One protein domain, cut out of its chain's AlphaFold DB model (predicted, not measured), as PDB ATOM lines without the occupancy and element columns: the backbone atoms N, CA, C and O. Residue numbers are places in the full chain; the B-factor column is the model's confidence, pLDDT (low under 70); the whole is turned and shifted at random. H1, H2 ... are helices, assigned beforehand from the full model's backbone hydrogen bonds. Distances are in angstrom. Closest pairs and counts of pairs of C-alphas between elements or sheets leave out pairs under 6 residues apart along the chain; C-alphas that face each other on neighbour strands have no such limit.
ATOM      1  N   ALA A 131     199.607 180.074 276.542       93.06
ATOM      2  CA  ALA A 131     199.889 179.823 275.128       93.06
ATOM      3  C   ALA A 131     200.317 181.083 274.345       93.06
ATOM      4  O   ALA A 131     201.008 180.984 273.334       93.06
ATOM      5  N   GLN A 132     199.878 182.281 274.750       95.38
ATOM      6  CA  GLN A 132     200.347 183.541 274.157       95.38
ATOM      7  C   GLN A 132     201.760 183.894 274.631       95.38
ATOM      8  O   GLN A 132     202.552 184.342 273.806       95.38
ATOM      9  N   VAL A 133     202.075 183.655 275.908       95.62
ATOM     10  CA  VAL A 133     203.419 183.835 276.483       95.62
ATOM     11  C   VAL A 133     204.429 182.973 275.731       95.62
ATOM     12  O   VAL A 133     205.413 183.503 275.227       95.62
ATOM     13  N   GLU A 134     204.155 181.676 275.565       94.12
ATOM     14  CA  GLU A 134     205.037 180.759 274.826       94.12
ATOM     15  C   GLU A 134     205.273 181.220 273.386       94.12
ATOM     16  O   GLU A 134     206.413 181.276 272.922       94.12
ATOM     17  N   ARG A 135     204.200 181.597 272.674       95.75
ATOM     18  CA  ARG A 135     204.309 182.083 271.291       95.75
ATOM     19  C   ARG A 135     205.125 183.365 271.194       95.75
ATOM     20  O   ARG A 135     205.919 183.495 270.266       95.75
ATOM     21  N   LEU A 136     204.921 184.312 272.108       95.81
ATOM     22  CA  LEU A 136     205.656 185.574 272.096       95.81
ATOM     23  C   LEU A 136     207.125 185.370 272.477       95.81
ATOM     24  O   LEU A 136     207.992 185.983 271.860       95.81
ATOM     25  N   PHE A 137     207.411 184.473 273.421       96.38
ATOM     26  CA  PHE A 137     208.773 184.098 273.795       96.38
ATOM     27  C   PHE A 137     209.529 183.510 272.603       96.38
ATOM     28  O   PHE A 137     210.585 184.021 272.233       96.38
ATOM     29  N   ALA A 138     208.922 182.538 271.917       96.12
ATOM     30  CA  ALA A 138     209.481 181.959 270.699       96.12
ATOM     31  C   ALA A 138     209.696 182.998 269.596       96.12
ATOM     32  O   ALA A 138     210.760 183.035 268.981       96.12
ATOM     33  N   ALA A 139     208.717 183.875 269.369       96.44
ATOM     34  CA  ALA A 139     208.818 184.905 268.345       96.44
ATOM     35  C   ALA A 139     209.889 185.966 268.657       96.44
ATOM     36  O   ALA A 139     210.552 186.438 267.736       96.44
ATOM     37  N   ARG A 140     210.057 186.366 269.927       95.50
ATOM     38  CA  ARG A 140     210.961 187.466 270.306       95.50
ATOM     39  C   ARG A 140     212.400 187.020 270.541       95.50
ATOM     40  O   ARG A 140     213.306 187.796 270.240       95.50
ATOM     41  N   PHE A 141     212.592 185.818 271.078       95.56
ATOM     42  CA  PHE A 141     213.902 185.304 271.484       95.56
ATOM     43  C   PHE A 141     214.408 184.158 270.598       95.56
ATOM     44  O   PHE A 141     215.530 183.698 270.779       95.56
ATOM     45  N   GLY A 142     213.606 183.686 269.637       95.31
ATOM     46  CA  GLY A 142     214.005 182.626 268.706       95.31
ATOM     47  C   GLY A 142     214.145 181.243 269.350       95.31
ATOM     48  O   GLY A 142     214.739 180.350 268.751       95.31
ATOM     49  N   MET A 143     213.613 181.056 270.560       94.62
ATOM     50  CA  MET A 143     213.731 179.819 271.333       94.62
ATOM     51  C   MET A 143     212.429 179.495 272.073       94.62
ATOM     52  O   MET A 143     211.658 180.390 272.408       94.62
ATOM     53  N   GLY A 144     212.166 178.212 272.322       94.19
ATOM     54  CA  GLY A 144     210.996 177.789 273.097       94.19
ATOM     55  C   GLY A 144     211.095 178.190 274.569       94.19
ATOM     56  O   GLY A 144     212.189 178.430 275.081       94.19
ATOM     57  N   TRP A 145     209.950 178.234 275.252       94.62
ATOM     58  CA  TRP A 145     209.933 178.401 276.704       94.62
ATOM     59  C   TRP A 145     210.728 177.262 277.379       94.62
ATOM     60  O   TRP A 145     210.576 176.109 276.956       94.62
ATOM     61  N   PRO A 146     211.575 177.536 278.391       92.38
ATOM     62  CA  PRO A 146     212.456 176.520 278.969       92.38
ATOM     63  C   PRO A 146     211.677 175.370 279.608       92.38
ATOM     64  O   PRO A 146     210.695 175.572 280.325       92.38
ATOM     65  N   ALA A 147     212.113 174.137 279.346       88.69
ATOM     66  CA  ALA A 147     211.452 172.955 279.883       88.69
ATOM     67  C   ALA A 147     211.568 172.915 281.416       88.69
ATOM     68  O   ALA A 147     212.657 173.041 281.964       88.69
ATOM     69  N   GLY A 148     210.443 172.699 282.102       86.19
ATOM     70  CA  GLY A 148     210.390 172.647 283.568       86.19
ATOM     71  C   GLY A 148     210.177 174.002 284.250       86.19
ATOM     72  O   GLY A 148     209.852 174.021 285.434       86.19
ATOM     73  N   GLU A 149     210.265 175.118 283.520       88.12
ATOM     74  CA  GLU A 149     209.933 176.435 284.061       88.12
ATOM     75  C   GLU A 149     208.414 176.669 284.039       88.12
ATOM     76  O   GLU A 149     207.804 176.602 282.966       88.12
ATOM     77  N   PRO A 150     207.768 176.988 285.177       88.38
ATOM     78  CA  PRO A 150     206.345 177.290 285.182       88.38
ATOM     79  C   PRO A 150     206.060 178.553 284.369       88.38
ATOM     80  O   PRO A 150     206.733 179.581 284.526       88.38
ATOM     81  N   LEU A 151     205.038 178.477 283.513       86.06
ATOM     82  CA  LEU A 151     204.599 179.622 282.728       86.06
ATOM     83  C   LEU A 151     204.058 180.710 283.661       86.06
ATOM     84  O   LEU A 151     203.213 180.423 284.513       86.06
ATOM     85  N   PRO A 152     204.538 181.953 283.519       81.88
ATOM     86  CA  PRO A 152     204.111 183.045 284.365       81.88
ATOM     87  C   PRO A 152     202.649 183.385 284.087       81.88
ATOM     88  O   PRO A 152     202.185 183.394 282.943       81.88
ATOM     89  N   VAL A 153     201.941 183.703 285.163       79.75
ATOM     90  CA  VAL A 153     200.656 184.392 285.089       79.75
ATOM     91  C   VAL A 153     200.907 185.889 284.923       79.75
ATOM     92  O   VAL A 153     201.996 186.390 285.199       79.75
ATOM     93  N   ASP A 154     199.914 186.594 284.397       87.56
ATOM     94  CA  ASP A 154     199.897 188.055 284.340       87.56
ATOM     95  C   ASP A 154     200.973 188.746 283.490       87.56
ATOM     96  O   ASP A 154     201.167 189.951 283.581       87.56
ATOM     97  N   GLN A 155     201.616 188.042 282.562       93.38
ATOM     98  CA  GLN A 155     202.532 188.689 281.618       93.38
ATOM     99  C   GLN A 155     201.809 189.584 280.612       93.38
ATOM    100  O   GLN A 155     200.706 189.288 280.141       93.38
ATOM    101  N   THR A 156     202.485 190.642 280.185       95.50
ATOM    102  CA  THR A 156     202.042 191.531 279.115       95.50
ATOM    103  C   THR A 156     203.081 191.610 277.997       95.50
ATOM    104  O   THR A 156     204.266 191.375 278.230       95.50
ATOM    105  N   PRO A 157     202.685 191.973 276.764       96.38
ATOM    106  CA  PRO A 157     203.652 192.266 275.706       96.38
ATOM    107  C   PRO A 157     204.670 193.357 276.085       96.38
ATOM    108  O   PRO A 157     205.785 193.353 275.568       96.38
ATOM    109  N   GLY A 158     204.301 194.279 276.980       95.06
ATOM    110  CA  GLY A 158     205.197 195.301 277.520       95.06
ATOM    111  C   GLY A 158     206.374 194.712 278.299       95.06
ATOM    112  O   GLY A 158     207.506 195.119 278.059       95.06
ATOM    113  N   ASP A 159     206.121 193.706 279.139       95.38
ATOM    114  CA  ASP A 159     207.158 193.020 279.926       95.38
ATOM    115  C   ASP A 159     208.211 192.407 278.981       95.38
ATOM    116  O   ASP A 159     209.415 192.621 279.124       95.38
ATOM    117  N   PHE A 160     207.752 191.754 277.909       96.56
ATOM    118  CA  PHE A 160     208.616 191.213 276.855       96.56
ATOM    119  C   PHE A 160     209.416 192.287 276.120       96.56
ATOM    120  O   PHE A 160     210.580 192.061 275.788       96.56
ATOM    121  N   ALA A 161     208.822 193.450 275.848       95.94
ATOM    122  CA  ALA A 161     209.530 194.547 275.198       95.94
ATOM    123  C   ALA A 161     210.678 195.079 276.076       95.94
ATOM    124  O   ALA A 161     211.770 195.335 275.558       95.94
ATOM    125  N   VAL A 162     210.460 195.192 277.392       95.81
ATOM    126  CA  VAL A 162     211.487 195.609 278.361       95.81
ATOM    127  C   VAL A 162     212.597 194.569 278.454       95.81
ATOM    128  O   VAL A 162     213.766 194.905 278.256       95.81
ATOM    129  N   VAL A 163     212.244 193.302 278.690       96.69
ATOM    130  CA  VAL A 163     213.218 192.209 278.821       96.69
ATOM    131  C   VAL A 163     214.044 192.051 277.559       96.69
ATOM    132  O   VAL A 163     215.256 191.886 277.639       96.69
ATOM    133  N   ALA A 164     213.423 192.147 276.390       96.56
ATOM    134  CA  ALA A 164     214.157 191.969 275.157       96.56
ATOM    135  C   ALA A 164     215.070 193.160 274.840       96.56
ATOM    136  O   ALA A 164     216.193 192.953 274.400       96.56
ATOM    137  N   SER A 165     214.659 194.390 275.171       96.69
ATOM    138  CA  SER A 165     215.560 195.552 275.090       96.69
ATOM    139  C   SER A 165     216.752 195.416 276.049       96.69
ATOM    140  O   SER A 165     217.875 195.767 275.697       96.69
ATOM    141  N   ARG A 166     216.526 194.877 277.257       97.31
ATOM    142  CA  ARG A 166     217.581 194.579 278.239       97.31
ATOM    143  C   ARG A 166     218.530 193.486 277.738       97.31
ATOM    144  O   ARG A 166     219.738 193.639 277.877       97.31
ATOM    145  N   ALA A 167     217.994 192.421 277.151       96.88
ATOM    146  CA  ALA A 167     218.763 191.329 276.566       96.88
ATOM    147  C   ALA A 167     219.658 191.822 275.421       96.88
ATOM    148  O   ALA A 167     220.859 191.561 275.431       96.88
ATOM    149  N   ASP A 168     219.094 192.619 274.506       96.50
ATOM    150  CA  ASP A 168     219.818 193.222 273.384       96.50
ATOM    151  C   ASP A 168     220.953 194.142 273.888       96.50
ATOM    152  O   ASP A 168     222.069 194.098 273.371       96.50
ATOM    153  N   LEU A 169     220.699 194.939 274.936       97.19
ATOM    154  CA  LEU A 169     221.689 195.846 275.531       97.19
ATOM    155  C   LEU A 169     222.842 195.111 276.235       97.19
ATOM    156  O   LEU A 169     223.982 195.572 276.185       97.19
ATOM    157  N   LEU A 170     222.546 194.008 276.923       96.88
ATOM    158  CA  LEU A 170     223.522 193.255 277.719       96.88
ATOM    159  C   LEU A 170     224.166 192.092 276.952       96.88
ATOM    160  O   LEU A 170     225.080 191.460 277.477       96.88
ATOM    161  N   GLY A 171     223.708 191.805 275.730       95.88
ATOM    162  CA  GLY A 171     224.122 190.620 274.977       95.88
ATOM    163  C   GLY A 171     223.719 189.311 275.663       95.88
ATOM    164  O   GLY A 171     224.427 188.315 275.546       95.88
ATOM    165  N   GLU A 172     222.616 189.324 276.414       96.06
ATOM    166  CA  GLU A 172     222.145 188.175 277.185       96.06
ATOM    167  C   GLU A 172     221.205 187.307 276.343       96.06
ATOM    168  O   GLU A 172     220.224 187.792 275.781       96.06
ATOM    169  N   GLY A 173     221.492 186.009 276.285       93.31
ATOM    170  CA  GLY A 173     220.716 185.026 275.527       93.31
ATOM    171  C   GLY A 173     220.318 183.802 276.344       93.31
ATOM    172  O   GLY A 173     219.706 182.889 275.796       93.31
ATOM    173  N   ASN A 174     220.673 183.744 277.630       95.06
ATOM    174  CA  ASN A 174     220.360 182.608 278.480       95.06
ATOM    175  C   ASN A 174     218.841 182.545 278.760       95.06
ATOM    176  O   ASN A 174     218.306 183.459 279.397       95.06
ATOM    177  N   PRO A 175     218.145 181.465 278.350       94.44
ATOM    178  CA  PRO A 175     216.707 181.309 278.559       94.44
ATOM    179  C   PRO A 175     216.262 181.497 280.014       94.44
ATOM    180  O   PRO A 175     215.265 182.176 280.265       94.44
ATOM    181  N   ASP A 176     217.006 180.949 280.974       93.88
ATOM    182  CA  ASP A 176     216.636 180.981 282.394       93.88
ATOM    183  C   ASP A 176     216.708 182.413 282.943       93.88
ATOM    184  O   ASP A 176     215.864 182.859 283.726       93.88
ATOM    185  N   GLN A 177     217.691 183.180 282.466       95.12
ATOM    186  CA  GLN A 177     217.853 184.588 282.810       95.12
ATOM    187  C   GLN A 177     216.714 185.446 282.247       95.12
ATOM    188  O   GLN A 177     216.220 186.342 282.941       95.12
ATOM    189  N   LEU A 178     216.284 185.170 281.014       96.31
ATOM    190  CA  LEU A 178     215.169 185.866 280.369       96.31
ATOM    191  C   LEU A 178     213.846 185.578 281.087       96.31
ATOM    192  O   LEU A 178     213.084 186.505 281.354       96.31
ATOM    193  N   VAL A 179     213.593 184.315 281.452       95.25
ATOM    194  CA  VAL A 179     212.413 183.919 282.236       95.25
ATOM    195  C   VAL A 179     212.394 184.622 283.589       95.25
ATOM    196  O   VAL A 179     211.354 185.157 283.980       95.25
ATOM    197  N   ARG A 180     213.537 184.676 284.285       94.31
ATOM    198  CA  ARG A 180     213.656 185.404 285.554       94.31
ATOM    199  C   ARG A 180     213.295 186.877 285.391       94.31
ATOM    200  O   ARG A 180     212.437 187.365 286.113       94.31
ATOM    201  N   TRP A 181     213.869 187.559 284.400       95.38
ATOM    202  CA  TRP A 181     213.551 188.966 284.160       95.38
ATOM    203  C   TRP A 181     212.088 189.203 283.788       95.38
ATOM    204  O   TRP A 181     211.523 190.200 284.218       95.38
ATOM    205  N   LEU A 182     211.456 188.306 283.024       95.00
ATOM    206  CA  LEU A 182     210.025 188.423 282.721       95.00
ATOM    207  C   LEU A 182     209.180 188.356 283.997       95.00
ATOM    208  O   LEU A 182     208.224 189.117 284.138       95.00
ATOM    209  N   ARG A 183     209.527 187.469 284.938       92.44
ATOM    210  CA  ARG A 183     208.849 187.392 286.242       92.44
ATOM    211  C   ARG A 183     209.039 188.681 287.039       92.44
ATOM    212  O   ARG A 183     208.041 189.247 287.472       92.44
ATOM    213  N   ASP A 184     210.275 189.173 287.124       92.38
ATOM    214  CA  ASP A 184     210.594 190.421 287.827       92.38
ATOM    215  C   ASP A 184     209.773 191.610 287.278       92.38
ATOM    216  O   ASP A 184     209.230 192.403 288.047       92.38
ATOM    217  N   GLU A 185     209.625 191.726 285.949       92.12
ATOM    218  CA  GLU A 185     208.827 192.793 285.320       92.12
ATOM    219  C   GLU A 185     207.327 192.683 285.636       92.12
ATOM    220  O   GLU A 185     206.673 193.690 285.923       92.12
ATOM    221  N   ALA A 186     206.767 191.468 285.616       88.88
ATOM    222  CA  ALA A 186     205.360 191.268 285.951       88.88
ATOM    223  C   ALA A 186     205.067 191.592 287.425       88.88
ATOM    224  O   ALA A 186     204.064 192.246 287.713       88.88
ATOM    225  N   GLU A 187     205.957 191.207 288.344       87.12
ATOM    226  CA  GLU A 187     205.835 191.515 289.774       87.12
ATOM    227  C   GLU A 187     205.965 193.019 290.059       87.12
ATOM    228  O   GLU A 187     205.188 193.583 290.837       87.12
ATOM    229  N   ALA A 188     206.902 193.702 289.393       84.38
ATOM    230  CA  ALA A 188     207.111 195.139 289.561       84.38
ATOM    231  C   ALA A 188     205.878 195.968 289.158       84.38
ATOM    232  O   ALA A 188     205.604 197.015 289.754       84.38
ATOM    233  N   ARG A 189     205.105 195.498 288.173       80.38
ATOM    234  CA  ARG A 189     203.883 196.167 287.704       80.38
ATOM    235  C   ARG A 189     202.724 196.074 288.704       80.38
ATOM    236  O   ARG A 189     201.943 197.022 288.790       80.38
ATOM    237  N   ASP A 190     202.618 194.981 289.460       62.84
ATOM    238  CA  ASP A 190     201.492 194.724 290.374       62.84
ATOM    239  C   ASP A 190     201.627 195.431 291.742       62.84
ATOM    240  O   ASP A 190     200.700 195.403 292.552       62.84
ATOM    241  N   GLY A 191     202.727 196.159 291.985       54.38
ATOM    242  CA  GLY A 191     202.862 197.060 293.138       54.38
ATOM    243  C   GLY A 191     203.728 196.553 294.296       54.38
ATOM    244  O   GLY A 191     203.513 196.959 295.439       54.38
TER     245      GLY A 191
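Overview. This is residues 131 to 191 of the 199 residues of a protein of Sphingomonas sp. CL5.1 (UniProt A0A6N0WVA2). Three helices make a small, rounded body: H1 and H2 run the same way side by side, and H3 crosses H2 on the way back, the three centres making a triangle. A wide loop, residues 142 to 156, swings round the side of H1 and H3 away from H2 before it reaches the start of H2. The printed part has 61 residues with three named helices, in the order H1, H2, H3, and no named strand; the class is all helix. The whole is compact, with a radius of gyration of the C-alphas of 10.6 A and spans of 28 by 25 by 17 A.

Arrangement. H1, residues 131 to 141, touches H2, residues 157 to 170, at a shallow tilt of 25 degrees, the same way. Their closest C-alphas, those of Arg 140 and Ala 164, are 7.4 A apart. H2 also touches H3, residues 175 to 189, with 10 pairs of C-alphas within 8 A. The closest C-alphas here are those of Asp 159 and Glu 185, 5.7 A apart. H2 and H3 run opposite ways at a steep tilt of 51 degrees, centre to centre 9.9 A. H1 and H3 are near each other, with 6 pairs of C-alphas within 10 A. Every O i to N i+4 pair is within hydrogen-bond range in H1, H2 and H3.

Along the chain. H1 begins at C-alpha 131, (199.889, 179.823, 275.128), and measures 15.5 A from first to last C-alpha. H2 begins at C-alpha 157, (203.652, 192.266, 275.706), and measures 20.0 A. H3, 21.7 A long, ends at C-alpha 189, (203.883, 196.167, 287.704).

Size, cuts and confidence. The two C-alphas farthest apart, those of Gly 142 and Gly 191, are 30.5 A apart. The printed part has no cut. The link from H1 to H2 is long, with 15 residues, and the link from H2 to H3 is tight, with 4. The mean pLDDT of the printed part is 92.1, and residues 190 to 191 are under 70.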